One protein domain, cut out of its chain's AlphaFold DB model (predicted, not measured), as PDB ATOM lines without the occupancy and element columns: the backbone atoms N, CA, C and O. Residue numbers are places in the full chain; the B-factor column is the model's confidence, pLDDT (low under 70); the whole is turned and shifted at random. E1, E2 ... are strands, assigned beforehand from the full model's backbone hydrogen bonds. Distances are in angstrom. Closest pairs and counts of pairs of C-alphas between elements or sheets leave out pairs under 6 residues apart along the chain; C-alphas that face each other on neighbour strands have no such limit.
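What this domain is: This is residues 175 to 336 of the 336 residues of an uncharacterized protein of Chitinophaga caeni (UniProt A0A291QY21). Two twisted sheets lie only partly face to face as a sandwich, with E10 and E11 of the larger sheet over E1 and E2 of the other, while E4 and E7 reach past the overlap. A small hairpin, E5 and E6, lies beyond E4 at that side. The printed part has 162 residues with no named helix and eleven named strands, E1 to E11 in chain order, all strand by class. The larger sheet is branched at E10, the other runs E1, E2, E9, E8, and both are antiparallel. The whole is compact, with a radius of gyration of the C-alphas of 16.6 A, yet elongated, spanning 55 by 29 by 25 A.

How they stand to each other: Start at E10, residues 287 to 299, which has three neighbours. On one side of it find E4, residues 213 to 220, with N 215 and O 292 2.8 A apart, and E3, residues 208 to 211, with N 209 and O 298 2.9 A apart. On the other side is E11, residues 318 to 328, in a hairpin with E10, where N 291 and O 324 are 2.9 A apart. On one side of E4 look for E7, residues 238 to 244, with N 216 and O 239 at 2.8 A, while E10 is on the other side of E4. Across the sandwich, E1, residues 175 to 184, comes closest to E11 at the C-alphas of Leu 175 and Val 318, 6.6 A apart. E1 forms a hairpin with E2, residues 188 to 198, with N 178 and O 194 at 3.0 A. E2 neighbours E9, residues 270 to 275, with N 195 and O 273 at 2.9 A, and E9 forms a hairpin with E8, residues 264 to 267, with N 272 and O 264 at 2.9 A. The hairpin of E5, residues 227 to 230, and E6, residues 233 to 236, has N 228 and O 235 at 2.9 A.

Where its parts are: Find C-alpha 175 at (49.742, 43.243, -42.561), where E1 begins; it runs 26.9 A, and E2 33.0 A. E3 runs on into E4, 22.1 A long, which bends by 54 degrees at residue 216. E10 spans 37.3 A from C-alpha 287 at (45.625, 20.239, -63.681). E11 spans 33.4 A, ending at C-alpha 328 at (49.171, 22.625, -66.359).

The domain as a whole: The C-alphas of Gly 202 and Ala 331, the two farthest apart, are 55.5 A from each other. The printed part has no cut. The links E7 to E8, E9 to E10 and E10 to E11 are long, with 19, 11 and 18 residues. The mean pLDDT of the printed part is 97.0, and no printed residue is under 70.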
ATOM      1  N   LEU A 175      49.338  44.481 -41.897       98.56
ATOM      2  CA  LEU A 175      49.742  43.243 -42.561       98.56
ATOM      3  C   LEU A 175      50.225  43.587 -43.973       98.56
ATOM      4  O   LEU A 175      49.444  44.056 -44.809       98.56
ATOM      5  N   ARG A 176      51.515  43.384 -44.243       98.38
ATOM      6  CA  ARG A 176      52.129  43.627 -45.555       98.38
ATOM      7  C   ARG A 176      52.428  42.314 -46.258       98.38
ATOM      8  O   ARG A 176      52.857  41.355 -45.626       98.38
ATOM      9  N   VAL A 177      52.207  42.312 -47.568       97.94
ATOM     10  CA  VAL A 177      52.476  41.180 -48.453       97.94
ATOM     11  C   VAL A 177      53.658  41.536 -49.339       97.94
ATOM     12  O   VAL A 177      53.678  42.614 -49.932       97.94
ATOM     13  N   SER A 178      54.625  40.635 -49.447       98.00
ATOM     14  CA  SER A 178      55.737  40.746 -50.393       98.00
ATOM     15  C   SER A 178      56.044  39.392 -51.032       98.00
ATOM     16  O   SER A 178      55.474  38.373 -50.646       98.00
ATOM     17  N   ASN A 179      56.934  39.388 -52.026       95.38
ATOM     18  CA  ASN A 179      57.392  38.199 -52.755       95.38
ATOM     19  C   ASN A 179      56.308  37.414 -53.510       95.38
ATOM     20  O   ASN A 179      56.605  36.330 -53.966       95.38
ATOM     21  N   ASN A 180      55.110  37.977 -53.698       95.25
ATOM     22  CA  ASN A 180      53.936  37.380 -54.352       95.25
ATOM     23  C   ASN A 180      54.132  37.141 -55.871       95.25
ATOM     24  O   ASN A 180      53.453  37.757 -56.691       95.25
ATOM     25  N   VAL A 181      55.081  36.283 -56.244       94.69
ATOM     26  CA  VAL A 181      55.572  36.088 -57.618       94.69
ATOM     27  C   VAL A 181      55.677  34.594 -57.923       94.69
ATOM     28  O   VAL A 181      56.069  33.807 -57.064       94.69
ATOM     29  N   TYR A 182      55.325  34.208 -59.151       97.25
ATOM     30  CA  TYR A 182      55.510  32.841 -59.635       97.25
ATOM     31  C   TYR A 182      56.942  32.610 -60.101       97.25
ATOM     32  O   TYR A 182      57.520  33.457 -60.784       97.25
ATOM     33  N   THR A 183      57.483  31.443 -59.769       97.75
ATOM     34  CA  THR A 183      58.757  30.955 -60.296       97.75
ATOM     35  C   THR A 183      58.522  29.628 -61.000       97.75
ATOM     36  O   THR A 183      58.183  28.627 -60.360       97.75
ATOM     37  N   ASP A 184      58.736  29.635 -62.313       97.75
ATOM     38  CA  ASP A 184      58.597  28.463 -63.168       97.75
ATOM     39  C   ASP A 184      59.970  27.875 -63.495       97.75
ATOM     40  O   ASP A 184      60.931  28.574 -63.816       97.75
ATOM     41  N   THR A 185      60.044  26.553 -63.440       97.62
ATOM     42  CA  THR A 185      61.170  25.753 -63.927       97.62
ATOM     43  C   THR A 185      60.664  24.791 -65.000       97.62
ATOM     44  O   THR A 185      59.468  24.725 -65.275       97.62
ATOM     45  N   ALA A 186      61.548  23.976 -65.574       96.81
ATOM     46  CA  ALA A 186      61.134  22.942 -66.522       96.81
ATOM     47  C   ALA A 186      60.188  21.882 -65.915       96.81
ATOM     48  O   ALA A 186      59.494  21.195 -66.662       96.81
ATOM     49  N   VAL A 187      60.179  21.719 -64.583       98.19
ATOM     50  CA  VAL A 187      59.471  20.620 -63.901       98.19
ATOM     51  C   VAL A 187      58.362  21.073 -62.961       98.19
ATOM     52  O   VAL A 187      57.480  20.277 -62.648       98.19
ATOM     53  N   GLN A 188      58.379  22.329 -62.518       98.06
ATOM     54  CA  GLN A 188      57.409  22.828 -61.550       98.06
ATOM     55  C   GLN A 188      57.173  24.332 -61.655       98.06
ATOM     56  O   GLN A 188      58.089  25.076 -62.018       98.06
ATOM     57  N   SER A 189      55.983  24.754 -61.233       98.19
ATOM     58  CA  SER A 189      55.631  26.135 -60.928       98.19
ATOM     59  C   SER A 189      55.380  26.306 -59.434       98.19
ATOM     60  O   SER A 189      54.591  25.581 -58.823       98.19
ATOM     61  N   THR A 190      56.049  27.290 -58.847       97.56
ATOM     62  CA  THR A 190      55.964  27.629 -57.422       97.56
ATOM     63  C   THR A 190      55.538  29.072 -57.250       97.56
ATOM     64  O   THR A 190      55.722  29.896 -58.147       97.56
ATOM     65  N   LYS A 191      54.986  29.387 -56.081       97.44
ATOM     66  CA  LYS A 191      54.701  30.759 -55.691       97.44
ATOM     67  C   LYS A 191      55.033  30.935 -54.228       97.44
ATOM     68  O   LYS A 191      54.348  30.377 -53.381       97.44
ATOM     69  N   ASP A 192      56.025  31.761 -53.955       95.88
ATOM     70  CA  ASP A 192      56.343  32.143 -52.590       95.88
ATOM     71  C   ASP A 192      55.596  33.425 -52.230       95.88
ATOM     72  O   ASP A 192      55.247  34.244 -53.079       95.88
ATOM     73  N   ILE A 193      55.306  33.606 -50.952       97.38
ATOM     74  CA  ILE A 193      54.707  34.832 -50.443       97.38
ATOM     75  C   ILE A 193      55.170  35.052 -49.008       97.38
ATOM     76  O   ILE A 193      55.375  34.110 -48.244       97.38
ATOM     77  N   ARG A 194      55.370  36.314 -48.630       97.94
ATOM     78  CA  ARG A 194      55.736  36.708 -47.267       97.94
ATOM     79  C   ARG A 194      54.675  37.628 -46.687       97.94
ATOM     80  O   ARG A 194      54.282  38.608 -47.320       97.94
ATOM     81  N   PHE A 195      54.282  37.333 -45.454       98.56
ATOM     82  CA  PHE A 195      53.349  38.106 -44.646       98.56
ATOM     83  C   PHE A 195      54.095  38.720 -43.473       98.56
ATOM     84  O   PHE A 195      54.500  38.004 -42.561       98.56
ATOM     85  N   THR A 196      54.273  40.037 -43.484       98.69
ATOM     86  CA  THR A 196      54.935  40.763 -42.395       98.69
ATOM     87  C   THR A 196      53.896  41.537 -41.594       98.69
ATOM     88  O   THR A 196      53.168  42.360 -42.157       98.69
ATOM     89  N   VAL A 197      53.842  41.286 -40.287       98.75
ATOM     90  CA  VAL A 197      52.942  41.958 -39.344       98.75
ATOM     91  C   VAL A 197      53.709  43.033 -38.586       98.75
ATOM     92  O   VAL A 197      54.767  42.757 -38.023       98.75
ATOM     93  N   PHE A 198      53.157  44.244 -38.541       98.62
ATOM     94  CA  PHE A 198      53.667  45.356 -37.741       98.62
ATOM     95  C   PHE A 198      52.679  45.662 -36.622       98.62
ATOM     96  O   PHE A 198      51.524  45.995 -36.883       98.62
ATOM     97  N   VAL A 199      53.150  45.567 -35.383       98.50
ATOM     98  CA  VAL A 199      52.367  45.828 -34.175       98.50
ATOM     99  C   VAL A 199      52.747  47.210 -33.622       98.50
ATOM    100  O   VAL A 199      53.932  47.476 -33.384       98.50
ATOM    101  N   PRO A 200      51.786  48.133 -33.444       98.00
ATOM    102  CA  PRO A 200      52.051  49.457 -32.893       98.00
ATOM    103  C   PRO A 200      52.717  49.439 -31.520       98.00
ATOM    104  O   PRO A 200      52.606  48.489 -30.745       98.00
ATOM    105  N   ARG A 201      53.412  50.536 -31.201       96.44
ATOM    106  CA  ARG A 201      53.901  50.772 -29.841       96.44
ATOM    107  C   ARG A 201      52.701  50.810 -28.883       96.44
ATOM    108  O   ARG A 201      51.671  51.365 -29.230       96.44
ATOM    109  N   GLY A 202      52.859  50.236 -27.692       95.88
ATOM    110  CA  GLY A 202      51.788  50.133 -26.691       95.88
ATOM    111  C   GLY A 202      51.081  48.776 -26.689       95.88
ATOM    112  O   GLY A 202      50.521  48.387 -25.668       95.88
ATOM    113  N   LEU A 203      51.190  48.013 -27.780       98.06
ATOM    114  CA  LEU A 203      50.716  46.636 -27.868       98.06
ATOM    115  C   LEU A 203      51.884  45.648 -27.782       98.06
ATOM    116  O   LEU A 203      53.015  45.963 -28.160       98.06
ATOM    117  N   ARG A 204      51.613  44.432 -27.298       97.88
ATOM    118  CA  ARG A 204      52.598  43.347 -27.292       97.88
ATOM    119  C   ARG A 204      52.407  42.489 -28.527       97.88
ATOM    120  O   ARG A 204      51.312  42.023 -28.807       97.88
ATOM    121  N   ARG A 205      53.497  42.233 -29.245       97.69
ATOM    122  CA  ARG A 205      53.487  41.381 -30.436       97.69
ATOM    123  C   ARG A 205      52.922  39.981 -30.168       97.69
ATOM    124  O   ARG A 205      52.160  39.484 -30.985       97.69
ATOM    125  N   ASP A 206      53.279  39.389 -29.032       97.44
ATOM    126  CA  ASP A 206      52.920  38.008 -28.669       97.44
ATOM    127  C   ASP A 206      51.416  37.804 -28.432       97.44
ATOM    128  O   ASP A 206      50.954  36.669 -28.338       97.44
ATOM    129  N   ASP A 207      50.643  38.891 -28.372       98.19
ATOM    130  CA  ASP A 207      49.187  38.839 -28.257       98.19
ATOM    131  C   ASP A 207      48.505  38.639 -29.622       98.19
ATOM    132  O   ASP A 207      47.283  38.513 -29.671       98.19
ATOM    133  N   TYR A 208      49.262  38.587 -30.728       98.56
ATOM    134  CA  TYR A 208      48.722  38.521 -32.087       98.56
ATOM    135  C   TYR A 208      49.260  37.343 -32.890       98.56
ATOM    136  O   TYR A 208      50.427  36.969 -32.798       98.56
ATOM    137  N   VAL A 209      48.395  36.785 -33.734       98.69
ATOM    138  CA  VAL A 209      48.686  35.602 -34.548       98.69
ATOM    139  C   VAL A 209      48.144  35.740 -35.960       98.69
ATOM    140  O   VAL A 209      47.230  36.524 -36.219       98.69
ATOM    141  N   LEU A 210      48.711  34.958 -36.875       98.75
ATOM    142  CA  LEU A 210      48.219  34.808 -38.237       98.75
ATOM    143  C   LEU A 210      47.311  33.583 -38.345       98.75
ATOM    144  O   LEU A 210      47.633  32.521 -37.817       98.75
ATOM    145  N   VAL A 211      46.202  33.721 -39.065       98.69
ATOM    146  CA  VAL A 211      45.372  32.593 -39.507       98.69
ATOM    147  C   VAL A 211      45.160  32.722 -41.007       98.69
ATOM    148  O   VAL A 211      44.685  33.762 -41.482       98.69
ATOM    149  N   ASN A 212      45.508  31.669 -41.746       98.50
ATOM    150  CA  ASN A 212      45.245  31.591 -43.176       98.50
ATOM    151  C   ASN A 212      43.844  31.022 -43.419       98.50
ATOM    152  O   ASN A 212      43.318  30.244 -42.624       98.50
ATOM    153  N   TRP A 213      43.226  31.427 -44.518       98.56
ATOM    154  CA  TRP A 213      41.939  30.910 -44.967       98.56
ATOM    155  C   TRP A 213      42.045  30.568 -46.440       98.56
ATOM    156  O   TRP A 213      42.649  31.341 -47.179       98.56
ATOM    157  N   VAL A 214      41.393  29.494 -46.875       98.62
ATOM    158  CA  VAL A 214      41.395  29.026 -48.265       98.62
ATOM    159  C   VAL A 214      39.973  28.847 -48.797       98.62
ATOM    160  O   VAL A 214      39.065  28.443 -48.068       98.62
ATOM    161  N   ARG A 215      39.790  29.167 -50.078       98.56
ATOM    162  CA  ARG A 215      38.627  28.871 -50.924       98.56
ATOM    163  C   ARG A 215      39.133  28.467 -52.312       98.56
ATOM    164  O   ARG A 215      40.195  28.919 -52.721       98.56
ATOM    165  N   GLY A 216      38.350  27.712 -53.069       98.31
ATOM    166  CA  GLY A 216      38.640  27.345 -54.451       98.31
ATOM    167  C   GLY A 216      39.024  25.880 -54.575       98.31
ATOM    168  O   GLY A 216      38.573  25.068 -53.770       98.31
ATOM    169  N   HIS A 217      39.824  25.519 -55.574       98.12
ATOM    170  CA  HIS A 217      40.129  24.113 -55.825       98.12
ATOM    171  C   HIS A 217      41.538  23.845 -56.339       98.12
ATOM    172  O   HIS A 217      42.206  24.711 -56.896       98.12
ATOM    173  N   MET A 218      41.949  22.588 -56.202       98.25
ATOM    174  CA  MET A 218      43.036  21.987 -56.965       98.25
ATOM    175  C   MET A 218      42.496  20.691 -57.562       98.25
ATOM    176  O   MET A 218      42.118  19.778 -56.822       98.25
ATOM    177  N   ARG A 219      42.489  20.563 -58.889       97.25
ATOM    178  CA  ARG A 219      42.009  19.347 -59.564       97.25
ATOM    179  C   ARG A 219      42.951  18.865 -60.652       97.25
ATOM    180  O   ARG A 219      43.553  19.669 -61.353       97.25
ATOM    181  N   SER A 220      43.039  17.548 -60.795       94.69
ATOM    182  CA  SER A 220      43.687  16.847 -61.897       94.69
ATOM    183  C   SER A 220      42.606  16.475 -62.916       94.69
ATOM    184  O   SER A 220      41.860  15.509 -62.742       94.69
ATOM    185  N   GLY A 221      42.457  17.299 -63.955       88.88
ATOM    186  CA  GLY A 221      41.361  17.171 -64.912       88.88
ATOM    187  C   GLY A 221      39.989  17.583 -64.344       88.88
ATOM    188  O   GLY A 221      39.903  18.239 -63.306       88.88
ATOM    189  N   PRO A 222      38.881  17.243 -65.029       86.38
ATOM    190  CA  PRO A 222      37.567  17.828 -64.745       86.38
ATOM    191  C   PRO A 222      36.875  17.305 -63.476       86.38
ATOM    192  O   PRO A 222      36.028  18.018 -62.942       86.38
ATOM    193  N   ALA A 223      37.204  16.097 -63.003       88.69
ATOM    194  CA  ALA A 223      36.425  15.401 -61.969       88.69
ATOM    195  C   ALA A 223      37.217  14.975 -60.719       88.69
ATOM    196  O   ALA A 223      36.602  14.593 -59.728       88.69
ATOM    197  N   THR A 224      38.550  15.029 -60.744       96.75
ATOM    198  CA  THR A 224      39.384  14.492 -59.658       96.75
ATOM    199  C   THR A 224      40.088  15.621 -58.929       96.75
ATOM    200  O   THR A 224      40.913  16.313 -59.519       96.75
ATOM    201  N   PHE A 225      39.808  15.798 -57.641       98.06
ATOM    202  CA  PHE A 225      40.519  16.769 -56.812       98.06
ATOM    203  C   PHE A 225      41.820  16.184 -56.263       98.06
ATOM    204  O   PHE A 225      41.943  14.978 -56.037       98.06
ATOM    205  N   PHE A 226      42.812  17.046 -56.049       97.62
ATOM    206  CA  PHE A 226      43.976  16.660 -55.263       97.62
ATOM    207  C   PHE A 226      43.575  16.489 -53.798       97.62
ATOM    208  O   PHE A 226      42.671  17.154 -53.302       97.62
ATOM    209  N   GLN A 227      44.278  15.601 -53.101       97.69
ATOM    210  CA  GLN A 227      44.096  15.392 -51.670       97.69
ATOM    211  C   GLN A 227      45.064  16.287 -50.898       97.69
ATOM    212  O   GLN A 227      46.273  16.249 -51.144       97.69
ATOM    213  N   VAL A 228      44.539  17.053 -49.948       96.62
ATOM    214  CA  VAL A 228      45.308  17.930 -49.056       96.62
ATOM    215  C   VAL A 228      44.997  17.601 -47.603       96.62
ATOM    216  O   VAL A 228      43.951  17.029 -47.296       96.62
ATOM    217  N   ARG A 229      45.926  17.917 -46.696       96.19
ATOM    218  CA  ARG A 229      45.718  17.705 -45.262       96.19
ATOM    219  C   ARG A 229      45.095  18.953 -44.641       96.19
ATOM    220  O   ARG A 229      45.721  20.001 -44.673       96.19
ATOM    221  N   MET A 230      43.917  18.800 -44.044       96.94
ATOM    222  CA  MET A 230      43.205  19.831 -43.287       96.94
ATOM    223  C   MET A 230      42.859  19.289 -41.899       96.94
ATOM    224  O   MET A 230      42.204  18.248 -41.780       96.94
ATOM    225  N   TYR A 231      43.306  19.970 -40.846       94.31
ATOM    226  CA  TYR A 231      43.032  19.623 -39.443       94.31
ATOM    227  C   TYR A 231      43.328  18.147 -39.111       94.31
ATOM    228  O   TYR A 231      42.536  17.448 -38.479       94.31
ATOM    229  N   GLY A 232      44.451  17.635 -39.613       92.31
ATOM    230  CA  GLY A 232      44.886  16.248 -39.444       92.31
ATOM    231  C   GLY A 232      44.286  15.240 -40.431       92.31
ATOM    232  O   GLY A 232      44.807  14.129 -40.528       92.31
ATOM    233  N   ASN A 233      43.277  15.608 -41.225       95.44
ATOM    234  CA  ASN A 233      42.564  14.707 -42.137       95.44
ATOM    235  C   ASN A 233      42.928  14.956 -43.602       95.44
ATOM    236  O   ASN A 233      43.200  16.089 -43.982       95.44
ATOM    237  N   LEU A 234      42.914  13.913 -44.436       97.62
ATOM    238  CA  LEU A 234      42.981  14.086 -45.889       97.62
ATOM    239  C   LEU A 234      41.586  14.409 -46.428       97.62
ATOM    240  O   LEU A 234      40.627  13.701 -46.119       97.62
ATOM    241  N   VAL A 235      41.487  15.478 -47.211       97.56
ATOM    242  CA  VAL A 235      40.250  15.935 -47.849       97.56
ATOM    243  C   VAL A 235      40.520  16.308 -49.302       97.56
ATOM    244  O   VAL A 235      41.656  16.610 -49.675       97.56
ATOM    245  N   ASP A 236      39.471  16.316 -50.122       98.38
ATOM    246  CA  ASP A 236      39.548  16.903 -51.458       98.38
ATOM    247  C   ASP A 236      39.829  18.406 -51.355       98.38
ATOM    248  O   ASP A 236      39.185  19.123 -50.585       98.38
ATOM    249  N   ALA A 237      40.764  18.894 -52.168       98.00
ATOM    250  CA  ALA A 237      41.032  20.313 -52.358       98.00
ATOM    251  C   ALA A 237      39.909  20.960 -53.184       98.00
ATOM    252  O   ALA A 237      40.106  21.354 -54.333       98.00
ATOM    253  N   ASN A 238      38.712  21.018 -52.603       98.12
ATOM    254  CA  ASN A 238      37.510  21.618 -53.163       98.12
ATOM    255  C   ASN A 238      36.759  22.371 -52.061       98.12
ATOM    256  O   ASN A 238      35.997  21.800 -51.280       98.12
ATOM    257  N   PHE A 239      37.004  23.669 -51.986       98.00
ATOM    258  CA  PHE A 239      36.588  24.540 -50.901       98.00
ATOM    259  C   PHE A 239      35.623  25.598 -51.444       98.00
ATOM    260  O   PHE A 239      36.054  26.685 -51.832       98.00
ATOM    261  N   PRO A 240      34.306  25.324 -51.498       97.88
ATOM    262  CA  PRO A 240      33.341  26.265 -52.073       97.88
ATOM    263  C   PRO A 240      33.243  27.575 -51.277       97.88
ATOM    264  O   PRO A 240      32.930  28.627 -51.831       97.88
ATOM    265  N   ASN A 241      33.555  27.524 -49.981       98.25
ATOM    266  CA  ASN A 241      33.562  28.664 -49.072       98.25
ATOM    267  C   ASN A 241      34.950  28.847 -48.458       98.25
ATOM    268  O   ASN A 241      35.741  27.906 -48.412       98.25
ATOM    269  N   PHE A 242      35.230  30.055 -47.961       98.38
ATOM    270  CA  PHE A 242      36.419  30.272 -47.143       98.38
ATOM    271  C   PHE A 242      36.327  29.452 -45.857       98.38
ATOM    272  O   PHE A 242      35.366  29.591 -45.101       98.38
ATOM    273  N   GLN A 243      37.366  28.674 -45.587       98.31
ATOM    274  CA  GLN A 243      37.577  27.973 -44.324       98.31
ATOM    275  C   GLN A 243      39.028  28.134 -43.877       98.31
ATOM    276  O   GLN A 243      39.878  28.506 -44.684       98.31
ATOM    277  N   VAL A 244      39.309  27.901 -42.596       98.31
ATOM    278  CA  VAL A 244      40.673  28.019 -42.054       98.31
ATOM    279  C   VAL A 244      41.615  27.078 -42.801       98.31
ATOM    280  O   VAL A 244      41.329  25.898 -42.918       98.31
ATOM    281  N   ASP A 245      42.738  27.567 -43.290       97.62
ATOM    282  CA  ASP A 245      43.764  26.747 -43.923       97.62
ATOM    283  C   ASP A 245      44.803  26.343 -42.874       97.62
ATOM    284  O   ASP A 245      45.654  27.147 -42.488       97.62
ATOM    285  N   SER A 246      44.662  25.128 -42.336       96.25
ATOM    286  CA  SER A 246      45.591  24.571 -41.352       96.25
ATOM    287  C   SER A 246      45.739  23.067 -41.522       96.25
ATOM    288  O   SER A 246      44.757  22.329 -41.646       96.25
ATOM    289  N   VAL A 247      46.989  22.614 -41.484       93.50
ATOM    290  CA  VAL A 247      47.362  21.197 -41.515       93.50
ATOM    291  C   VAL A 247      46.993  20.510 -40.200       93.50
ATOM    292  O   VAL A 247      46.573  19.351 -40.215       93.50
ATOM    293  N   ASP A 248      47.112  21.231 -39.087       92.19
ATOM    294  CA  ASP A 248      46.903  20.742 -37.727       92.19
ATOM    295  C   ASP A 248      45.555  21.204 -37.163       92.19
ATOM    296  O   ASP A 248      44.851  22.031 -37.743       92.19
ATOM    297  N   ALA A 249      45.165  20.644 -36.015       94.94
ATOM    298  CA  ALA A 249      43.936  21.055 -35.343       94.94
ATOM    299  C   ALA A 249      43.987  22.527 -34.902       94.94
ATOM    300  O   ALA A 249      42.948  23.181 -34.894       94.94
ATOM    301  N   ASP A 250      45.163  23.054 -34.548       97.31
ATOM    302  CA  ASP A 250      45.326  24.461 -34.184       97.31
ATOM    303  C   ASP A 250      45.161  25.350 -35.437       97.31
ATOM    304  O   ASP A 250      45.867  25.160 -36.431       97.31
ATOM    305  N   PRO A 251      44.224  26.316 -35.438       97.75
ATOM    306  CA  PRO A 251      44.018  27.214 -36.573       97.75
ATOM    307  C   PRO A 251      45.170  28.193 -36.826       97.75
ATOM    308  O   PRO A 251      45.167  28.859 -37.862       97.75
ATOM    309  N   ILE A 252      46.095  28.373 -35.879       98.31
ATOM    310  CA  ILE A 252      47.167  29.353 -36.043       98.31
ATOM    311  C   ILE A 252      48.134  28.878 -37.122       98.31
ATOM    312  O   ILE A 252      48.661  27.763 -37.081       98.31
ATOM    313  N   TYR A 253      48.384  29.762 -38.085       97.44
ATOM    314  CA  TYR A 253      49.319  29.520 -39.169       97.44
ATOM    315  C   TYR A 253      50.725  29.270 -38.607       97.44
ATOM    316  O   TYR A 253      51.158  29.972 -37.693       97.44
ATOM    317  N   TRP A 254      51.428  28.267 -39.140       95.88
ATOM    318  CA  TRP A 254      52.729  27.797 -38.633       95.88
ATOM    319  C   TRP A 254      52.728  27.300 -37.178       95.88
ATOM    320  O   TRP A 254      53.797  27.139 -36.594       95.88
ATOM    321  N   SER A 255      51.578  27.016 -36.564       96.50
ATOM    322  CA  SER A 255      51.577  26.313 -35.277       96.50
ATOM    323  C   SER A 255      52.255  24.938 -35.387       96.50
ATOM    324  O   SER A 255      52.414  24.361 -36.461       96.50
ATOM    325  N   THR A 256      52.730  24.434 -34.253       93.94
ATOM    326  CA  THR A 256      53.329  23.104 -34.113       93.94
ATOM    327  C   THR A 256      52.816  22.466 -32.829       93.94
ATOM    328  O   THR A 256      52.284  23.151 -31.953       93.94
ATOM    329  N   ALA A 257      53.075  21.172 -32.635       90.06
ATOM    330  CA  ALA A 257      52.748  20.494 -31.379       90.06
ATOM    331  C   ALA A 257      53.406  21.132 -30.133       90.06
ATOM    332  O   ALA A 257      52.899  20.965 -29.026       90.06
ATOM    333  N   ALA A 258      54.530  21.845 -30.294       92.44
ATOM    334  CA  ALA A 258      55.273  22.456 -29.190       92.44
ATOM    335  C   ALA A 258      54.951  23.944 -28.970       92.44
ATOM    336  O   ALA A 258      55.207  24.467 -27.887       92.44
ATOM    337  N   SER A 259      54.427  24.641 -29.982       95.25
ATOM    338  CA  SER A 259      54.139  26.073 -29.898       95.25
ATOM    339  C   SER A 259      52.995  26.473 -30.817       95.25
ATOM    340  O   SER A 259      53.009  26.162 -32.009       95.25
ATOM    341  N   ARG A 260      52.062  27.262 -30.274       95.75
ATOM    342  CA  ARG A 260      50.996  27.919 -31.044       95.75
ATOM    343  C   ARG A 260      51.524  29.036 -31.945       95.75
ATOM    344  O   ARG A 260      50.890  29.369 -32.932       95.75
ATOM    345  N   GLN A 261      52.671  29.626 -31.606       95.69
ATOM    346  CA  GLN A 261      53.298  30.708 -32.366       95.69
ATOM    347  C   GLN A 261      54.713  30.290 -32.758       95.69
ATOM    348  O   GLN A 261      55.597  30.205 -31.905       95.69
ATOM    349  N   ASN A 262      54.934  30.028 -34.041       96.69
ATOM    350  CA  ASN A 262      56.246  29.644 -34.568       96.69
ATOM    351  C   ASN A 262      56.688  30.577 -35.702       96.69
ATOM    352  O   ASN A 262      57.209  30.142 -36.725       96.69
ATOM    353  N   PHE A 263      56.408  31.871 -35.556       97.31
ATOM    354  CA  PHE A 263      56.750  32.877 -36.555       97.31
ATOM    355  C   PHE A 263      58.216  33.291 -36.471       97.31
ATOM    356  O   PHE A 263      58.834  33.254 -35.405       97.31
ATOM    357  N   ASN A 264      58.744  33.798 -37.582       98.12
ATOM    358  CA  ASN A 264      60.038  34.459 -37.569       98.12
ATOM    359  C   ASN A 264      59.903  35.838 -36.924       98.12
ATOM    360  O   ASN A 264      59.085  36.664 -37.336       98.12
ATOM    361  N   ILE A 265      60.734  36.096 -35.921       97.75
ATOM    362  CA  ILE A 265      60.756  37.359 -35.197       97.75
ATOM    363  C   ILE A 265      61.767  38.301 -35.843       97.75
ATOM    364  O   ILE A 265      62.968  38.053 -35.781       97.75
ATOM    365  N   ASP A 266      61.283  39.409 -36.404       96.75
ATOM    366  CA  ASP A 266      62.160  40.445 -36.956       96.75
ATOM    367  C   ASP A 266      62.622  41.411 -35.849       96.75
ATOM    368  O   ASP A 266      63.781  41.812 -35.807       96.75
ATOM    369  N   ASN A 267      61.715  41.801 -34.943       96.94
ATOM    370  CA  ASN A 267      62.011  42.621 -33.762       96.94
ATOM    371  C   ASN A 267      60.850  42.573 -32.739       96.94
ATOM    372  O   ASN A 267      59.896  41.805 -32.881       96.94
ATOM    373  N   ALA A 268      60.907  43.414 -31.699       96.12
ATOM    374  CA  ALA A 268      59.899  43.480 -30.632       96.12
ATOM    375  C   ALA A 268      58.473  43.813 -31.115       96.12
ATOM    376  O   ALA A 268      57.505  43.551 -30.406       96.12
ATOM    377  N   ARG A 269      58.332  44.401 -32.307       97.12
ATOM    378  CA  ARG A 269      57.064  44.881 -32.875       97.12
ATOM    379  C   ARG A 269      56.753  44.283 -34.243       97.12
ATOM    380  O   ARG A 269      55.818  44.728 -34.905       97.12
ATOM    381  N   GLN A 270      57.537  43.305 -34.684       98.12
ATOM    382  CA  GLN A 270      57.421  42.759 -36.025       98.12
ATOM    383  C   GLN A 270      57.728  41.267 -36.039       98.12
ATOM    384  O   GLN A 270      58.718  40.807 -35.466       98.12
ATOM    385  N   PHE A 271      56.879  40.528 -36.739       98.62
ATOM    386  CA  PHE A 271      57.090  39.129 -37.074       98.62
ATOM    387  C   PHE A 271      56.598  38.861 -38.486       98.62
ATOM    388  O   PHE A 271      55.841  39.652 -39.060       98.62
ATOM    389  N   HIS A 272      57.024  37.741 -39.049       98.56
ATOM    390  CA  HIS A 272      56.562  37.316 -40.352       98.56
ATOM    391  C   HIS A 272      56.410  35.803 -40.454       98.56
ATOM    392  O   HIS A 272      57.025  35.031 -39.715       98.56
ATOM    393  N   ALA A 273      55.607  35.403 -41.431       98.12
ATOM    394  CA  ALA A 273      55.511  34.038 -41.918       98.12
ATOM    395  C   ALA A 273      55.644  34.046 -43.442       98.12
ATOM    396  O   ALA A 273      55.354  35.055 -44.097       98.12
ATOM    397  N   THR A 274      56.084  32.931 -44.007       97.31
ATOM    398  CA  THR A 274      56.050  32.712 -45.453       97.31
ATOM    399  C   THR A 274      55.042  31.628 -45.786       97.31
ATOM    400  O   THR A 274      54.702  30.796 -44.947       97.31
ATOM    401  N   ASP A 275      54.539  31.648 -47.006       95.88
ATOM    402  CA  ASP A 275      53.742  30.560 -47.548       95.88
ATOM    403  C   ASP A 275      54.242  30.222 -48.948       95.88
ATOM    404  O   ASP A 275      54.791  31.075 -49.649       95.88
ATOM    405  N   SER A 276      54.097  28.956 -49.299       94.50
ATOM    406  CA  SER A 276      54.404  28.405 -50.607       94.50
ATOM    407  C   SER A 276      53.440  27.243 -50.815       94.50
ATOM    408  O   SER A 276      53.721  26.124 -50.367       94.50
ATOM    409  N   PRO A 277      52.258  27.492 -51.420       90.44
ATOM    410  CA  PRO A 277      51.377  26.412 -51.826       90.44
ATOM    411  C   PRO A 277      52.190  25.410 -52.636       90.44
ATOM    412  O   PRO A 277      53.000  25.808 -53.477       90.44
ATOM    413  N   GLY A 278      52.012  24.120 -52.342       87.50
ATOM    414  CA  GLY A 278      52.795  23.066 -52.982       87.50
ATOM    415  C   GLY A 278      52.839  23.236 -54.508       87.50
ATOM    416  O   GLY A 278      51.838  23.658 -55.092       87.50
ATOM    417  N   PRO A 279      53.981  22.932 -55.151       96.44
ATOM    418  CA  PRO A 279      54.178  23.224 -56.563       96.44
ATOM    419  C   PRO A 279      53.151  22.513 -57.444       96.44
ATOM    420  O   PRO A 279      52.807  21.358 -57.190       96.44
ATOM    421  N   ALA A 280      52.763  23.163 -58.538       97.56
ATOM    422  CA  ALA A 280      52.198  22.478 -59.690       97.56
ATOM    423  C   ALA A 280      53.346  21.843 -60.484       97.56
ATOM    424  O   ALA A 280      54.326  22.514 -60.808       97.56
ATOM    425  N   LEU A 281      53.244  20.558 -60.792       98.12
ATOM    426  CA  LEU A 281      54.256  19.774 -61.492       98.12
ATOM    427  C   LEU A 281      53.905  19.649 -62.974       98.12
ATOM    428  O   LEU A 281      52.742  19.511 -63.352       98.12
ATOM    429  N   ASN A 282      54.917  19.620 -63.838       97.69
ATOM    430  CA  ASN A 282      54.718  19.475 -65.286       97.69
ATOM    431  C   ASN A 282      54.085  18.121 -65.671       97.69
ATOM    432  O   ASN A 282      53.526  17.986 -66.756       97.69
ATOM    433  N   THR A 283      54.146  17.130 -64.779       97.44
ATOM    434  CA  THR A 283      53.520  15.810 -64.930       97.44
ATOM    435  C   THR A 283      52.028  15.797 -64.592       97.44
ATOM    436  O   THR A 283      51.351  14.800 -64.836       97.44
ATOM    437  N   GLU A 284      51.488  16.865 -64.003       96.75
ATOM    438  CA  GLU A 284      50.078  16.965 -63.610       96.75
ATOM    439  C   GLU A 284      49.224  17.454 -64.787       96.75
ATOM    440  O   GLU A 284      48.535  18.466 -64.718       96.75
ATOM    441  N   HIS A 285      49.295  16.741 -65.911       96.12
ATOM    442  CA  HIS A 285      48.672  17.142 -67.171       96.12
ATOM    443  C   HIS A 285      47.173  17.444 -67.027       96.12
ATOM    444  O   HIS A 285      46.389  16.604 -66.581       96.12
ATOM    445  N   GLY A 286      46.765  18.646 -67.444       95.75
ATOM    446  CA  GLY A 286      45.384  19.117 -67.338       95.75
ATOM    447  C   GLY A 286      44.977  19.567 -65.933       95.75
ATOM    448  O   GLY A 286      43.779  19.722 -65.682       95.75
ATOM    449  N   ALA A 287      45.927  19.741 -65.012       97.75
ATOM    450  CA  ALA A 287      45.625  20.239 -63.681       97.75
ATOM    451  C   ALA A 287      45.258  21.729 -63.681       97.75
ATOM    452  O   ALA A 287      45.763  22.526 -64.473       97.75
ATOM    453  N   ASP A 288      44.360  22.082 -62.766       98.06
ATOM    454  CA  ASP A 288      43.794  23.416 -62.588       98.06
ATOM    455  C   ASP A 288      43.785  23.729 -61.089       98.06
ATOM    456  O   ASP A 288      43.044  23.123 -60.307       98.06
ATOM    457  N   TYR A 289      44.663  24.649 -60.705       98.44
ATOM    458  CA  TYR A 289      44.792  25.212 -59.371       98.44
ATOM    459  C   TYR A 289      44.112  26.573 -59.433       98.44
ATOM    460  O   TYR A 289      44.523  27.429 -60.213       98.44
ATOM    461  N   ASP A 290      43.071  26.773 -58.637       98.19
ATOM    462  CA  ASP A 290      42.394  28.055 -58.484       98.19
ATOM    463  C   ASP A 290      42.086  28.261 -57.003       98.19
ATOM    464  O   ASP A 290      40.957  28.089 -56.546       98.19
ATOM    465  N   LEU A 291      43.133  28.541 -56.229       98.56
ATOM    466  CA  LEU A 291      43.033  28.788 -54.799       98.56
ATOM    467  C   LEU A 291      43.038  30.286 -54.519       98.56
ATOM    468  O   LEU A 291      43.903  31.043 -54.967       98.56
ATOM    469  N   HIS A 292      42.085  30.703 -53.701       98.56
ATOM    470  CA  HIS A 292      41.987  32.033 -53.138       98.56
ATOM    471  C   HIS A 292      42.237  31.951 -51.649       98.56
ATOM    472  O   HIS A 292      41.580  31.194 -50.936       98.56
ATOM    473  N   PHE A 293      43.132  32.800 -51.176       98.50
ATOM    474  CA  PHE A 293      43.516  32.839 -49.787       98.50
ATOM    475  C   PHE A 293      43.184  34.180 -49.152       98.50
ATOM    476  O   PHE A 293      43.141  35.227 -49.808       98.50
ATOM    477  N   ARG A 294      42.982  34.146 -47.839       98.25
ATOM    478  CA  ARG A 294      42.855  35.333 -46.999       98.25
ATOM    479  C   ARG A 294      43.684  35.129 -45.742       98.25
ATOM    480  O   ARG A 294      43.272  34.405 -44.845       98.25
ATOM    481  N   MET A 295      44.810  35.824 -45.657       98.62
ATOM    482  CA  MET A 295      45.623  35.868 -44.447       98.62
ATOM    483  C   MET A 295      45.077  36.947 -43.512       98.62
ATOM    484  O   MET A 295      44.902  38.090 -43.945       98.62
ATOM    485  N   GLY A 296      44.801  36.611 -42.252       98.56
ATOM    486  CA  GLY A 296      44.292  37.550 -41.250       98.56
ATOM    487  C   GLY A 296      45.148  37.598 -39.988       98.56
ATOM    488  O   GLY A 296      45.678  36.573 -39.568       98.56
ATOM    489  N   VAL A 297      45.253  38.780 -39.374       98.81
ATOM    490  CA  VAL A 297      45.831  38.958 -38.031       98.81
ATOM    491  C   VAL A 297      44.706  38.946 -37.001       98.81
ATOM    492  O   VAL A 297      43.713  39.650 -37.178       98.81
ATOM    493  N   TYR A 298      44.866  38.178 -35.929       98.75
ATOM    494  CA  TYR A 298      43.887  38.008 -34.854       98.75
ATOM    495  C   TYR A 298      44.557  38.196 -33.495       98.75
ATOM    496  O   TYR A 298      45.761  37.969 -33.374       98.75
ATOM    497  N   ARG A 299      43.780  38.538 -32.462       98.44
ATOM    498  CA  ARG A 299      44.229  38.367 -31.074       98.44
ATOM    499  C   ARG A 299      44.368  36.878 -30.772       98.44
ATOM    500  O   ARG A 299      43.451  36.108 -31.053       98.44
ATOM    501  N   LEU A 300      45.465  36.475 -30.142       98.25
ATOM    502  CA  LEU A 300      45.698  35.096 -29.708       98.25
ATOM    503  C   LEU A 300      44.557  34.586 -28.818       98.25
ATOM    504  O   LEU A 300      44.099  33.460 -28.992       98.25
ATOM    505  N   ALA A 301      44.099  35.421 -27.882       97.75
ATOM    506  CA  ALA A 301      43.058  35.072 -26.919       97.75
ATOM    507  C   ALA A 301      41.695  34.775 -27.572       97.75
ATOM    508  O   ALA A 301      40.901  34.029 -27.003       97.75
ATOM    509  N   ASP A 302      41.444  35.312 -28.768       98.06
ATOM    510  CA  ASP A 302      40.188  35.108 -29.494       98.06
ATOM    511  C   ASP A 302      40.220  33.846 -30.369       98.06
ATOM    512  O   ASP A 302      39.176  33.375 -30.823       98.06
ATOM    513  N   VAL A 303      41.412  33.296 -30.636       98.25
ATOM    514  CA  VAL A 303      41.600  32.158 -31.539       98.25
ATOM    515  C   VAL A 303      41.518  30.840 -30.755       98.25
ATOM    516  O   VAL A 303      42.359  30.587 -29.881       98.25
ATOM    517  N   PRO A 304      40.548  29.955 -31.070       97.50
ATOM    518  CA  PRO A 304      40.365  28.706 -30.336       97.50
ATOM    519  C   PRO A 304      41.597  27.806 -30.458       97.50
ATOM    520  O   PRO A 304      42.340  27.888 -31.433       97.50
ATOM    521  N   ALA A 305      41.811  26.929 -29.474       96.56
ATOM    522  CA  ALA A 305      42.934  25.985 -29.475       96.56
ATOM    523  C   ALA A 305      42.837  24.920 -30.584       96.56
ATOM    524  O   ALA A 305      43.845  24.320 -30.942       96.56
ATOM    525  N   ALA A 306      41.634  24.690 -31.118       96.75
ATOM    526  CA  ALA A 306      41.385  23.778 -32.223       96.75
ATOM    527  C   ALA A 306      40.297  24.324 -33.163       96.75
ATOM    528  O   ALA A 306      39.451  25.120 -32.751       96.75
ATOM    529  N   THR A 307      40.292  23.876 -34.418       96.50
ATOM    530  CA  THR A 307      39.296  24.236 -35.432       96.50
ATOM    531  C   THR A 307      38.879  23.035 -36.284       96.50
ATOM    532  O   THR A 307      39.611  22.062 -36.430       96.50
ATOM    533  N   THR A 308      37.696  23.142 -36.887       94.19
ATOM    534  CA  THR A 308      37.219  22.289 -37.989       94.19
ATOM    535  C   THR A 308      36.955  23.122 -39.251       94.19
ATOM    536  O   THR A 308      36.101  22.771 -40.061       94.19
ATOM    537  N   GLY A 309      37.609  24.285 -39.365       95.69
ATOM    538  CA  GLY A 309      37.467  25.228 -40.479       95.69
ATOM    539  C   GLY A 309      36.803  26.562 -40.162       95.69
ATOM    540  O   GLY A 309      36.628  27.380 -41.061       95.69
ATOM    541  N   ASN A 310      36.496  26.832 -38.891       95.50
ATOM    542  CA  ASN A 310      35.942  28.104 -38.426       95.50
ATOM    543  C   ASN A 310      36.611  28.575 -37.120       95.50
ATOM    544  O   ASN A 310      37.051  27.761 -36.309       95.50
ATOM    545  N   LEU A 311      36.634  29.890 -36.885       97.31
ATOM    546  CA  LEU A 311      37.161  30.508 -35.655       97.31
ATOM    547  C   LEU A 311      36.060  30.998 -34.698       97.31
ATOM    548  O   LEU A 311      36.332  31.712 -33.734       97.31
ATOM    549  N   GLY A 312      34.795  30.674 -34.973       95.81
ATOM    550  CA  GLY A 312      33.662  31.108 -34.160       95.81
ATOM    551  C   GLY A 312      33.501  32.632 -34.148       95.81
ATOM    552  O   GLY A 312      33.149  33.252 -35.159       95.81
ATOM    553  N   ARG A 313      33.716  33.245 -32.980       95.94
ATOM    554  CA  ARG A 313      33.543  34.692 -32.775       95.94
ATOM    555  C   ARG A 313      34.794  35.513 -33.073       95.94
ATOM    556  O   ARG A 313      34.659  36.728 -33.174       95.94
ATOM    557  N   ALA A 314      35.956  34.888 -33.276       97.38
ATOM    558  CA  ALA A 314      37.177  35.618 -33.603       97.38
ATOM    559  C   ALA A 314      36.979  36.476 -34.862       97.38
ATOM    560  O   ALA A 314      36.338  36.053 -35.835       97.38
ATOM    561  N   ARG A 315      37.527  37.690 -34.854       96.69
ATOM    562  CA  ARG A 315      37.490  38.619 -35.988       96.69
ATOM    563  C   ARG A 315      38.907  39.043 -36.328       96.69
ATOM    564  O   ARG A 315      39.715  39.278 -35.436       96.69
ATOM    565  N   ALA A 316      39.203  39.097 -37.623       98.06
ATOM    566  CA  ALA A 316      40.499  39.580 -38.066       98.06
ATOM    567  C   ALA A 316      40.570  41.089 -37.820       98.06
ATOM    568  O   ALA A 316      39.652  41.816 -38.194       98.06
ATOM    569  N   ILE A 317      41.678  41.544 -37.252       97.81
ATOM    570  CA  ILE A 317      41.998  42.962 -37.085       97.81
ATOM    571  C   ILE A 317      42.335  43.575 -38.450       97.81
ATOM    572  O   ILE A 317      41.868  44.650 -38.814       97.81
ATOM    573  N   VAL A 318      43.127  42.849 -39.243       97.94
ATOM    574  CA  VAL A 318      43.474  43.195 -40.623       97.94
ATOM    575  C   VAL A 318      43.574  41.921 -41.455       97.94
ATOM    576  O   VAL A 318      43.905  40.853 -40.941       97.94
ATOM    577  N   SER A 319      43.270  42.008 -42.751       98.38
ATOM    578  CA  SER A 319      43.398  40.881 -43.680       98.38
ATOM    579  C   SER A 319      44.005  41.286 -45.020       98.38
ATOM    580  O   SER A 319      43.922  42.447 -45.440       98.38
ATOM    581  N   ARG A 320      44.613  40.314 -45.702       98.12
ATOM    582  CA  ARG A 320      45.125  40.434 -47.069       98.12
ATOM    583  C   ARG A 320      44.697  39.231 -47.892       98.12
ATOM    584  O   ARG A 320      44.847  38.091 -47.458       98.12
ATOM    585  N   TYR A 321      44.171  39.514 -49.077       98.00
ATOM    586  CA  TYR A 321      43.823  38.497 -50.057       98.00
ATOM    587  C   TYR A 321      45.002  38.247 -50.987       98.00
ATOM    588  O   TYR A 321      45.732  39.172 -51.342       98.00
ATOM    589  N   TRP A 322      45.159  36.996 -51.387       97.69
ATOM    590  CA  TRP A 322      46.089  36.576 -52.426       97.69
ATOM    591  C   TRP A 322      45.548  35.301 -53.077       97.69
ATOM    592  O   TRP A 322      44.550  34.739 -52.626       97.69
ATOM    593  N   SER A 323      46.149  34.865 -54.176       97.81
ATOM    594  CA  SER A 323      45.697  33.672 -54.892       97.81
ATOM    595  C   SER A 323      46.866  32.860 -55.415       97.81
ATOM    596  O   SER A 323      47.919  33.415 -55.734       97.81
ATOM    597  N   TYR A 324      46.649  31.558 -55.550       98.25
ATOM    598  CA  TYR A 324      47.511  30.640 -56.276       98.25
ATOM    599  C   TYR A 324      46.690  30.006 -57.392       98.25
ATOM    600  O   TYR A 324      45.808  29.181 -57.157       98.25
ATOM    601  N   ARG A 325      46.948  30.481 -58.606       98.25
ATOM    602  CA  ARG A 325      46.302  30.058 -59.842       98.25
ATOM    603  C   ARG A 325      47.355  29.527 -60.792       98.25
ATOM    604  O   ARG A 325      48.268  30.276 -61.124       98.25
ATOM    605  N   VAL A 326      47.249  28.261 -61.164       98.31
ATOM    606  CA  VAL A 326      48.150  27.619 -62.124       98.31
ATOM    607  C   VAL A 326      47.335  26.658 -62.970       98.31
ATOM    608  O   VAL A 326      46.523  25.897 -62.445       98.31
ATOM    609  N   ARG A 327      47.569  26.649 -64.278       98.06
ATOM    610  CA  ARG A 327      47.104  25.583 -65.164       98.06
ATOM    611  C   ARG A 327      48.286  24.838 -65.744       98.06
ATOM    612  O   ARG A 327      49.232  25.451 -66.229       98.06
ATOM    613  N   VAL A 328      48.199  23.515 -65.726       98.00
ATOM    614  CA  VAL A 328      49.171  22.625 -66.359       98.00
ATOM    615  C   VAL A 328      48.546  22.102 -67.644       98.00
ATOM    616  O   VAL A 328      47.533  21.403 -67.622       98.00
ATOM    617  N   SER A 329      49.117  22.457 -68.791       97.06
ATOM    618  CA  SER A 329      48.598  22.008 -70.085       97.06
ATOM    619  C   SER A 329      48.762  20.495 -70.275       97.06
ATOM    620  O   SER A 329      49.494  19.820 -69.546       97.06
ATOM    621  N   ALA A 330      48.137  19.948 -71.320       95.50
ATOM    622  CA  ALA A 330      48.378  18.564 -71.732       95.50
ATOM    623  C   ALA A 330      49.857  18.296 -72.082       95.50
ATOM    624  O   ALA A 330      50.317  17.168 -71.952       95.50
ATOM    625  N   ALA A 331      50.610  19.329 -72.479       96.94
ATOM    626  CA  ALA A 331      52.042  19.244 -72.760       96.94
ATOM    627  C   ALA A 331      52.927  19.473 -71.516       96.94
ATOM    628  O   ALA A 331      54.148  19.472 -71.635       96.94
ATOM    629  N   GLY A 332      52.338  19.694 -70.335       96.12
ATOM    630  CA  GLY A 332      53.083  19.954 -69.097       96.12
ATOM    631  C   GLY A 332      53.616  21.383 -68.964       96.12
ATOM    632  O   GLY A 332      54.511  21.634 -68.166       96.12
ATOM    633  N   THR A 333      53.090  22.331 -69.744       97.69
ATOM    634  CA  THR A 333      53.462  23.752 -69.653       97.69
ATOM    635  C   THR A 333      52.572  24.487 -68.652       97.69
ATOM    636  O   THR A 333      51.368  24.229 -68.611       97.69
ATOM    637  N   PHE A 334      53.136  25.437 -67.905       98.06
ATOM    638  CA  PHE A 334      52.418  26.226 -66.897       98.06
ATOM    639  C   PHE A 334      51.800  27.510 -67.474       98.06
ATOM    640  O   PHE A 334      52.338  28.096 -68.415       98.06
ATOM    641  N   SER A 335      50.687  27.963 -66.895       97.81
ATOM    642  CA  SER A 335      50.145  29.318 -67.071       97.81
ATOM    643  C   SER A 335      49.473  29.827 -65.793       97.81
ATOM    644  O   SER A 335      48.973  29.018 -65.007       97.81
ATOM    645  N   HIS A 336      49.459  31.154 -65.610       95.31
ATOM    646  CA  HIS A 336      49.018  31.868 -64.397       95.31
ATOM    647  C   HIS A 336      47.964  32.926 -64.713       95.31
ATOM    648  O   HIS A 336      48.100  33.581 -65.772       95.31
TER     649      HIS A 336